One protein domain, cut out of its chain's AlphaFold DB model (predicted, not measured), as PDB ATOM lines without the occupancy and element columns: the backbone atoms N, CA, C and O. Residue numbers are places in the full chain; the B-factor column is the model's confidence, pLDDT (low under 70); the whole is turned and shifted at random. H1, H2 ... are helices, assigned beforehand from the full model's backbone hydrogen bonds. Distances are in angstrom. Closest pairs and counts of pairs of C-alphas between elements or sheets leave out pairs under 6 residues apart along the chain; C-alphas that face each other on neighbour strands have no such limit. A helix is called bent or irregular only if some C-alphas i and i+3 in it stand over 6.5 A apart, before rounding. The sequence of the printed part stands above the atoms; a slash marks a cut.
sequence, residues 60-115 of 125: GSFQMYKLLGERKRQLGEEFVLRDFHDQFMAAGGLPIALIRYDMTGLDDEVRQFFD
ATOM      1  N   GLY A  60      27.053 -53.115  26.400       93.56
ATOM      2  CA  GLY A  60      28.072 -52.082  26.199       93.56
ATOM      3  C   GLY A  60      28.103 -51.556  24.761       93.56
ATOM      4  O   GLY A  60      28.201 -50.348  24.548       93.56
ATOM      5  N   SER A  61      27.925 -52.433  23.763       94.50
ATOM      6  CA  SER A  61      27.817 -52.010  22.358       94.50
ATOM      7  C   SER A  61      26.581 -51.136  22.120       94.50
ATOM      8  O   SER A  61      26.684 -50.098  21.468       94.50
ATOM      9  N   PHE A  62      25.418 -51.510  22.664       95.62
ATOM     10  CA  PHE A  62      24.205 -50.696  22.542       95.62
ATOM     11  C   PHE A  62      24.351 -49.329  23.209       95.62
ATOM     12  O   PHE A  62      23.966 -48.326  22.611       95.62
ATOM     13  N   GLN A  63      24.945 -49.273  24.402       96.75
ATOM     14  CA  GLN A  63      25.217 -48.013  25.095       96.75
ATOM     15  C   GLN A  63      26.174 -47.122  24.292       96.75
ATOM     16  O   GLN A  63      25.899 -45.937  24.122       96.75
ATOM     17  N   MET A  64      27.238 -47.694  23.717       97.38
ATOM     18  CA  MET A  64      28.160 -46.971  22.832       97.38
ATOM     19  C   MET A  64      27.443 -46.400  21.599       97.38
ATOM     20  O   MET A  64      27.611 -45.226  21.273       97.38
ATOM     21  N   TYR A  65      26.602 -47.193  20.925       97.50
ATOM     22  CA  TYR A  65      25.842 -46.709  19.768       97.50
ATOM     23  C   TYR A  65      24.815 -45.636  20.141       97.50
ATOM     24  O   TYR A  65      24.650 -44.674  19.387       97.50
ATOM     25  N   LYS A  66      24.143 -45.775  21.293       98.19
ATOM     26  CA  LYS A  66      23.222 -44.758  21.818       98.19
ATOM     27  C   LYS A  66      23.963 -43.439  22.037       98.19
ATOM     28  O   LYS A  66      23.564 -42.437  21.447       98.19
ATOM     29  N   LEU A  67      25.072 -43.473  22.778       98.50
ATOM     30  CA  LEU A  67      25.923 -42.316  23.058       98.50
ATOM     31  C   LEU A  67      26.419 -41.647  21.769       98.50
ATOM     32  O   LEU A  67      26.214 -40.450  21.581       98.50
ATOM     33  N   LEU A  68      27.009 -42.409  20.843       98.38
ATOM     34  CA  LEU A  68      27.475 -41.879  19.558       98.38
ATOM     35  C   LEU A  68      26.334 -41.210  18.774       98.38
ATOM     36  O   LEU A  68      26.495 -40.111  18.242       98.38
ATOM     37  N   GLY A  69      25.170 -41.862  18.713       98.44
ATOM     38  CA  GLY A  69      23.999 -41.343  18.012       98.44
ATOM     39  C   GLY A  69      23.447 -40.063  18.640       98.44
ATOM     40  O   GLY A  69      23.087 -39.134  17.919       98.44
ATOM     41  N   GLU A  70      23.383 -39.992  19.966       98.50
ATOM     42  CA  GLU A  70      22.960 -38.792  20.695       98.50
ATOM     43  C   GLU A  70      23.955 -37.653  20.515       98.50
ATOM     44  O   GLU A  70      23.547 -36.549  20.159       98.50
ATOM     45  N   ARG A  71      25.255 -37.924  20.660       98.38
ATOM     46  CA  ARG A  71      26.288 -36.897  20.529       98.38
ATOM     47  C   ARG A  71      26.349 -36.328  19.115       98.38
ATOM     48  O   ARG A  71      26.434 -35.115  18.947       98.38
ATOM     49  N   LYS A  72      26.213 -37.184  18.098       98.50
ATOM     50  CA  LYS A  72      26.093 -36.745  16.702       98.50
ATOM     51  C   LYS A  72      24.860 -35.870  16.476       98.50
ATOM     52  O   LYS A  72      24.957 -34.867  15.778       98.50
ATOM     53  N   ARG A  73      23.709 -36.213  17.067       98.56
ATOM     54  CA  ARG A  73      22.497 -35.379  16.969       98.56
ATOM     55  C   ARG A  73      22.652 -34.028  17.667       98.56
ATOM     56  O   ARG A  73      22.131 -33.049  17.155       98.56
ATOM     57  N   GLN A  74      23.348 -33.976  18.804       98.38
ATOM     58  CA  GLN A  74      23.584 -32.733  19.547       98.38
ATOM     59  C   GLN A  74      24.511 -31.767  18.806       98.38
ATOM     60  O   GLN A  74      24.237 -30.574  18.781       98.38
ATOM     61  N   LEU A  75      25.600 -32.280  18.227       98.25
ATOM     62  CA  LEU A  75      26.619 -31.457  17.567       98.25
ATOM     63  C   LEU A  75      26.296 -31.145  16.098       98.25
ATOM     64  O   LEU A  75      26.845 -30.202  15.538       98.25
ATOM     65  N   GLY A  76      25.414 -31.916  15.455       98.50
ATOM     66  CA  GLY A  76      25.015 -31.670  14.070       98.50
ATOM     67  C   GLY A  76      26.212 -31.685  13.114       98.50
ATOM     68  O   GLY A  76      26.938 -32.678  13.040       98.50
ATOM     69  N   GLU A  77      26.404 -30.592  12.376       98.31
ATOM     70  CA  GLU A  77      27.504 -30.431  11.412       98.31
ATOM     71  C   GLU A  77      28.880 -30.271  12.076       98.31
ATOM     72  O   GLU A  77      29.893 -30.577  11.453       98.31
ATOM     73  N   GLU A  78      28.931 -29.875  13.351       98.25
ATOM     74  CA  GLU A  78      30.180 -29.757  14.117       98.25
ATOM     75  C   GLU A  78      30.687 -31.118  14.630       98.25
ATOM     76  O   GLU A  78      31.758 -31.211  15.230       98.25
ATOM     77  N   PHE A  79      29.934 -32.203  14.415       98.62
ATOM     78  CA  PHE A  79      30.326 -33.529  14.874       98.62
ATOM     79  C   PHE A  79      31.552 -34.068  14.116       98.62
ATOM     80  O   PHE A  79      31.489 -34.358  12.919       98.62
ATOM     81  N   VAL A  80      32.626 -34.355  14.856       98.56
ATOM     82  CA  VAL A  80      33.816 -35.053  14.352       98.56
ATOM     83  C   VAL A  80      33.972 -36.398  15.065       98.56
ATOM     84  O   VAL A  80      34.111 -36.466  16.284       98.56
ATOM     85  N   LEU A  81      33.982 -37.494  14.295       98.50
ATOM     86  CA  LEU A  81      34.052 -38.856  14.847       98.50
ATOM     87  C   LEU A  81      35.348 -39.119  15.631       98.50
ATOM     88  O   LEU A  81      35.322 -39.823  16.637       98.50
ATOM     89  N   ARG A  82      36.473 -38.561  15.171       98.56
ATOM     90  CA  ARG A  82      37.758 -38.671  15.870       98.56
ATOM     91  C   ARG A  82      37.672 -38.023  17.250       98.56
ATOM     92  O   ARG A  82      37.937 -38.695  18.233       98.56
ATOM     93  N   ASP A  83      37.219 -36.777  17.312       98.44
ATOM     94  CA  ASP A  83      37.159 -36.012  18.558       98.44
ATOM     95  C   ASP A  83      36.181 -36.658  19.564       98.44
ATOM     96  O   ASP A  83      36.447 -36.683  20.765       98.44
ATOM     97  N   PHE A  84      35.097 -37.286  19.080       98.56
ATOM     98  CA  PHE A  84      34.235 -38.147  19.900       98.56
ATOM     99  C   PHE A  84      35.005 -39.315  20.535       98.56
ATOM    100  O   PHE A  84      34.872 -39.558  21.735       98.56
ATOM    101  N   HIS A  85      35.788 -40.052  19.742       98.38
ATOM    102  CA  HIS A  85      36.575 -41.175  20.249       98.38
ATOM    103  C   HIS A  85      37.693 -40.714  21.185       98.38
ATOM    104  O   HIS A  85      37.912 -41.368  22.202       98.38
ATOM    105  N   ASP A  86      38.341 -39.586  20.898       98.44
ATOM    106  CA  ASP A  86      39.370 -39.003  21.760       98.44
ATOM    107  C   ASP A  86      38.780 -38.632  23.129       98.44
ATOM    108  O   ASP A  86      39.322 -39.034  24.161       98.44
ATOM    109  N   GLN A  87      37.623 -37.957  23.154       97.69
ATOM    110  CA  GLN A  87      36.922 -37.619  24.397       97.69
ATOM    111  C   GLN A  87      36.479 -38.876  25.165       97.69
ATOM    112  O   GLN A  87      36.702 -38.969  26.371       97.69
ATOM    113  N   PHE A  88      35.892 -39.864  24.478       97.69
ATOM    114  CA  PHE A  88      35.454 -41.113  25.108       97.69
ATOM    115  C   PHE A  88      36.628 -41.879  25.739       97.69
ATOM    116  O   PHE A  88      36.531 -42.343  26.871       97.69
ATOM    117  N   MET A  89      37.750 -42.001  25.022       97.44
ATOM    118  CA  MET A  89      38.931 -42.714  25.513       97.44
ATOM    119  C   MET A  89      39.624 -41.964  26.658       97.44
ATOM    120  O   MET A  89      40.133 -42.606  27.577       97.44
ATOM    121  N   ALA A  90      39.605 -40.627  26.642       97.69
ATOM    122  CA  ALA A  90      40.151 -39.800  27.719       97.69
ATOM    123  C   ALA A  90      39.396 -39.968  29.051       97.69
ATOM    124  O   ALA A  90      40.005 -39.833  30.111       97.69
ATOM    125  N   ALA A  91      38.103 -40.314  29.016       95.69
ATOM    126  CA  ALA A  91      37.308 -40.581  30.218       95.69
ATOM    127  C   ALA A  91      37.729 -41.869  30.963       95.69
ATOM    128  O   ALA A  91      37.438 -42.028  32.149       95.69
ATOM    129  N   GLY A  92      38.435 -42.789  30.293       93.56
ATOM    130  CA  GLY A  92      38.963 -44.014  30.893       93.56
ATOM    131  C   GLY A  92      37.909 -45.097  31.167       93.56
ATOM    132  O   GLY A  92      36.877 -45.190  30.506       93.56
ATOM    133  N   GLY A  93      38.191 -45.972  32.138       93.06
ATOM    134  CA  GLY A  93      37.402 -47.176  32.448       93.06
ATOM    135  C   GLY A  93      36.128 -46.935  33.265       93.06
ATOM    136  O   GLY A  93      35.851 -47.699  34.190       93.06
ATOM    137  N   LEU A  94      35.379 -45.869  32.977       94.69
ATOM    138  CA  LEU A  94      34.125 -45.552  33.663       94.69
ATOM    139  C   LEU A  94      32.926 -46.292  33.035       94.69
ATOM    140  O   LEU A  94      32.951 -46.623  31.847       94.69
ATOM    141  N   PRO A  95      31.837 -46.527  33.793       94.25
ATOM    142  CA  PRO A  95      30.562 -46.951  33.221       94.25
ATOM    143  C   PRO A  95      30.120 -46.026  32.079       94.25
ATOM    144  O   PRO A  95      30.079 -44.807  32.253       94.25
ATOM    145  N   ILE A  96      29.718 -46.597  30.936       96.44
ATOM    146  CA  ILE A  96      29.328 -45.813  29.748       96.44
ATOM    147  C   ILE A  96      28.182 -44.841  30.064       96.44
ATOM    148  O   ILE A  96      28.170 -43.745  29.520       96.44
ATOM    149  N   ALA A  97      27.270 -45.179  30.982       95.81
ATOM    150  CA  ALA A  97      26.206 -44.270  31.424       95.81
ATOM    151  C   ALA A  97      26.743 -42.959  32.039       95.81
ATOM    152  O   ALA A  97      26.188 -41.890  31.794       95.81
ATOM    153  N   LEU A  98      27.851 -43.017  32.791       96.44
ATOM    154  CA  LEU A  98      28.492 -41.826  33.362       96.44
ATOM    155  C   LEU A  98      29.236 -41.024  32.292       96.44
ATOM    156  O   LEU A  98      29.104 -39.806  32.254       96.44
ATOM    157  N   ILE A  99      29.955 -41.702  31.391       97.75
ATOM    158  CA  ILE A  99      30.617 -41.046  30.252       97.75
ATOM    159  C   ILE A  99      29.572 -40.361  29.361       97.75
ATOM    160  O   ILE A  99      29.762 -39.234  28.917       97.75
ATOM    161  N   ARG A 100      28.427 -41.012  29.134       97.62
ATOM    162  CA  ARG A 100      27.302 -40.441  28.393       97.62
ATOM    163  C   ARG A 100      26.775 -39.185  29.072       97.62
ATOM    164  O   ARG A 100      26.584 -38.188  28.381       97.62
ATOM    165  N   TYR A 101      26.547 -39.221  30.382       97.38
ATOM    166  CA  TYR A 101      26.118 -38.042  31.129       97.38
ATOM    167  C   TYR A 101      27.116 -36.885  30.980       97.38
ATOM    168  O   TYR A 101      26.704 -35.786  30.626       97.38
ATOM    169  N   ASP A 102      28.415 -37.145  31.135       97.06
ATOM    170  CA  ASP A 102      29.469 -36.135  30.972       97.06
ATOM    171  C   ASP A 102      29.512 -35.546  29.548       97.06
ATOM    172  O   ASP A 102      29.466 -34.332  29.353       97.06
ATOM    173  N   MET A 103      29.512 -36.403  28.523       97.88
ATOM    174  CA  MET A 103      29.644 -35.975  27.128       97.88
ATOM    175  C   MET A 103      28.380 -35.322  26.557       97.88
ATOM    176  O   MET A 103      28.475 -34.553  25.600       97.88
ATOM    177  N   THR A 104      27.192 -35.665  27.067       98.00
ATOM    178  CA  THR A 104      25.905 -35.242  26.478       98.00
ATOM    179  C   THR A 104      25.067 -34.348  27.387       98.00
ATOM    180  O   THR A 104      24.130 -33.717  26.901       98.00
ATOM    181  N   GLY A 105      25.350 -34.314  28.690       97.56
ATOM    182  CA  GLY A 105      24.511 -33.677  29.707       97.56
ATOM    183  C   GLY A 105      23.194 -34.407  30.007       97.56
ATOM    184  O   GLY A 105      22.433 -33.945  30.855       97.56
ATOM    185  N   LEU A 106      22.890 -35.526  29.334       97.50
ATOM    186  CA  LEU A 106      21.656 -36.289  29.542       97.50
ATOM    187  C   LEU A 106      21.778 -37.165  30.795       97.50
ATOM    188  O   LEU A 106      22.589 -38.090  30.843       97.50
ATOM    189  N   ASP A 107      20.961 -36.883  31.808       96.00
ATOM    190  CA  ASP A 107      21.036 -37.508  33.135       96.00
ATOM    191  C   ASP A 107      20.033 -38.660  33.348       96.00
ATOM    192  O   ASP A 107      19.994 -39.255  34.425       96.00
ATOM    193  N   ASP A 108      19.237 -39.011  32.334       95.50
ATOM    194  CA  ASP A 108      18.132 -39.980  32.418       95.50
ATOM    195  C   ASP A 108      18.549 -41.373  32.918       95.50
ATOM    196  O   ASP A 108      17.769 -42.042  33.591       95.50
ATOM    197  N   GLU A 109      19.787 -41.793  32.647       93.94
ATOM    198  CA  GLU A 109      20.327 -43.096  33.071       93.94
ATOM    199  C   GLU A 109      21.036 -43.061  34.433       93.94
ATOM    200  O   GLU A 109      21.319 -44.116  34.999       93.94
ATOM    201  N   VAL A 110      21.348 -41.873  34.961       94.75
ATOM    202  CA  VAL A 110      22.211 -41.714  36.147       94.75
ATOM    203  C   VAL A 110      21.531 -40.981  37.296       94.75
ATOM    204  O   VAL A 110      22.025 -41.039  38.417       94.75
ATOM    205  N   ARG A 111      20.383 -40.331  37.070       92.38
ATOM    206  CA  ARG A 111      19.681 -39.532  38.088       92.38
ATOM    207  C   ARG A 111      19.443 -40.303  39.390       92.38
ATOM    208  O   ARG A 111      19.686 -39.780  40.471       92.38
ATOM    209  N   GLN A 112      19.042 -41.570  39.284       89.38
ATOM    210  CA  GLN A 112      18.794 -42.439  40.441       89.38
ATOM    211  C   GLN A 112      20.075 -42.855  41.178       89.38
ATOM    212  O   GLN A 112      20.016 -43.228  42.343       89.38
ATOM    213  N   PHE A 113      21.255 -42.767  40.552       86.88
ATOM    214  CA  PHE A 113      22.518 -43.082  41.229       86.88
ATOM    215  C   PHE A 113      22.847 -42.081  42.336       86.88
ATOM    216  O   PHE A 113      23.712 -42.354  43.165       86.88
ATOM    217  N   PHE A 114      22.195 -40.924  42.353       81.56
ATOM    218  CA  PHE A 114      22.391 -39.905  43.378       81.56
ATOM    219  C   PHE A 114      21.270 -39.910  44.421       81.56
ATOM    220  O   PHE A 114      21.412 -39.283  45.467       81.56
ATOM    221  N   ASP A 115      20.200 -40.672  44.180       86.31
ATOM    222  CA  ASP A 115      19.083 -40.852  45.104       86.31
ATOM    223  C   ASP A 115      19.357 -42.025  46.051       86.31
ATOM    224  O   ASP A 115      18.792 -43.115  45.947       86.31
TER     225      ASP A 115
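AT A GLANCE: This is residues 60 to 115 of the 125 residues of a protein of Wenzhouxiangellaceae bacterium (UniProt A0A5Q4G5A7). The long helix H1 and the shorter helix H3 lie side by side, running the same way, and H2 stands next to both at a slant, so that the centres of these three helices make a triangle. From the end of H3 a short tail reaches away from this group and ends with the small helix H4, which helps to make the length of the whole. The printed part has 56 residues with four named helices, in the order H1, H2, H3, H4, and no named strand; the class is all helix. The whole is compact, with a radius of gyration of the C-alphas of 11.2 A, yet elongated in outline, spanning 36 by 21 by 18 A.

IN THESE COORDINATES: H1, the longest helix, covers residues 60 to 78 and measures 25.5 A from first to last C-alpha; it begins with C-alpha 60 at (28.072, -52.082, 26.199). It has a kink of 46 degrees near residue 72 and is irregular: C-alphas 74 and 77 are 9.3 A apart. H2 is residues 81 to 90, 14.3 A long, with C-alpha 81 at (34.052, -38.856, 14.847). H3 is residues 96 to 104, 11.6 A long. H4 is residues 111 to 114, 6.0 A long, and ends with C-alpha 114 at (22.391, -39.905, 43.378).

HOW THE PARTS SIT: H1 and H3 touch, and their closest C-alphas are those of Leu 67 and Arg 100, 5.8 A apart. They run the same way at a shallow tilt of 5 degrees, though the line of H1 is a rough one. H1 and H2 are close but not clearly touching, with the closest C-alphas, those of Leu 68 and Phe 84, 7.7 A apart; they run opposite ways at a steep tilt of 53 degrees. H2 and H3 are also close but not clearly touching, with the C-alphas of Phe 88 and Ile 99 closest at 7.1 A; they run opposite ways at a steep tilt of 57 degrees. H4 is apart from H1, H2 and H3. In H2 and H3 every O i to N i+4 pair is within hydrogen-bond range, in H1 13 of 15 are, and H4 is too short for such a pair.

THE WHOLE: The two C-alphas farthest apart are those of Glu 77 and Asp 115, at 36.3 A. The printed part has no cut. The links from H1 to H2 and from H2 to H3 are tight, with 2 and 5 residues; the link from H3 to H4 is short, with 6. The mean pLDDT of the printed part is 96.3, that of H4 is 88, and no printed residue is under 70.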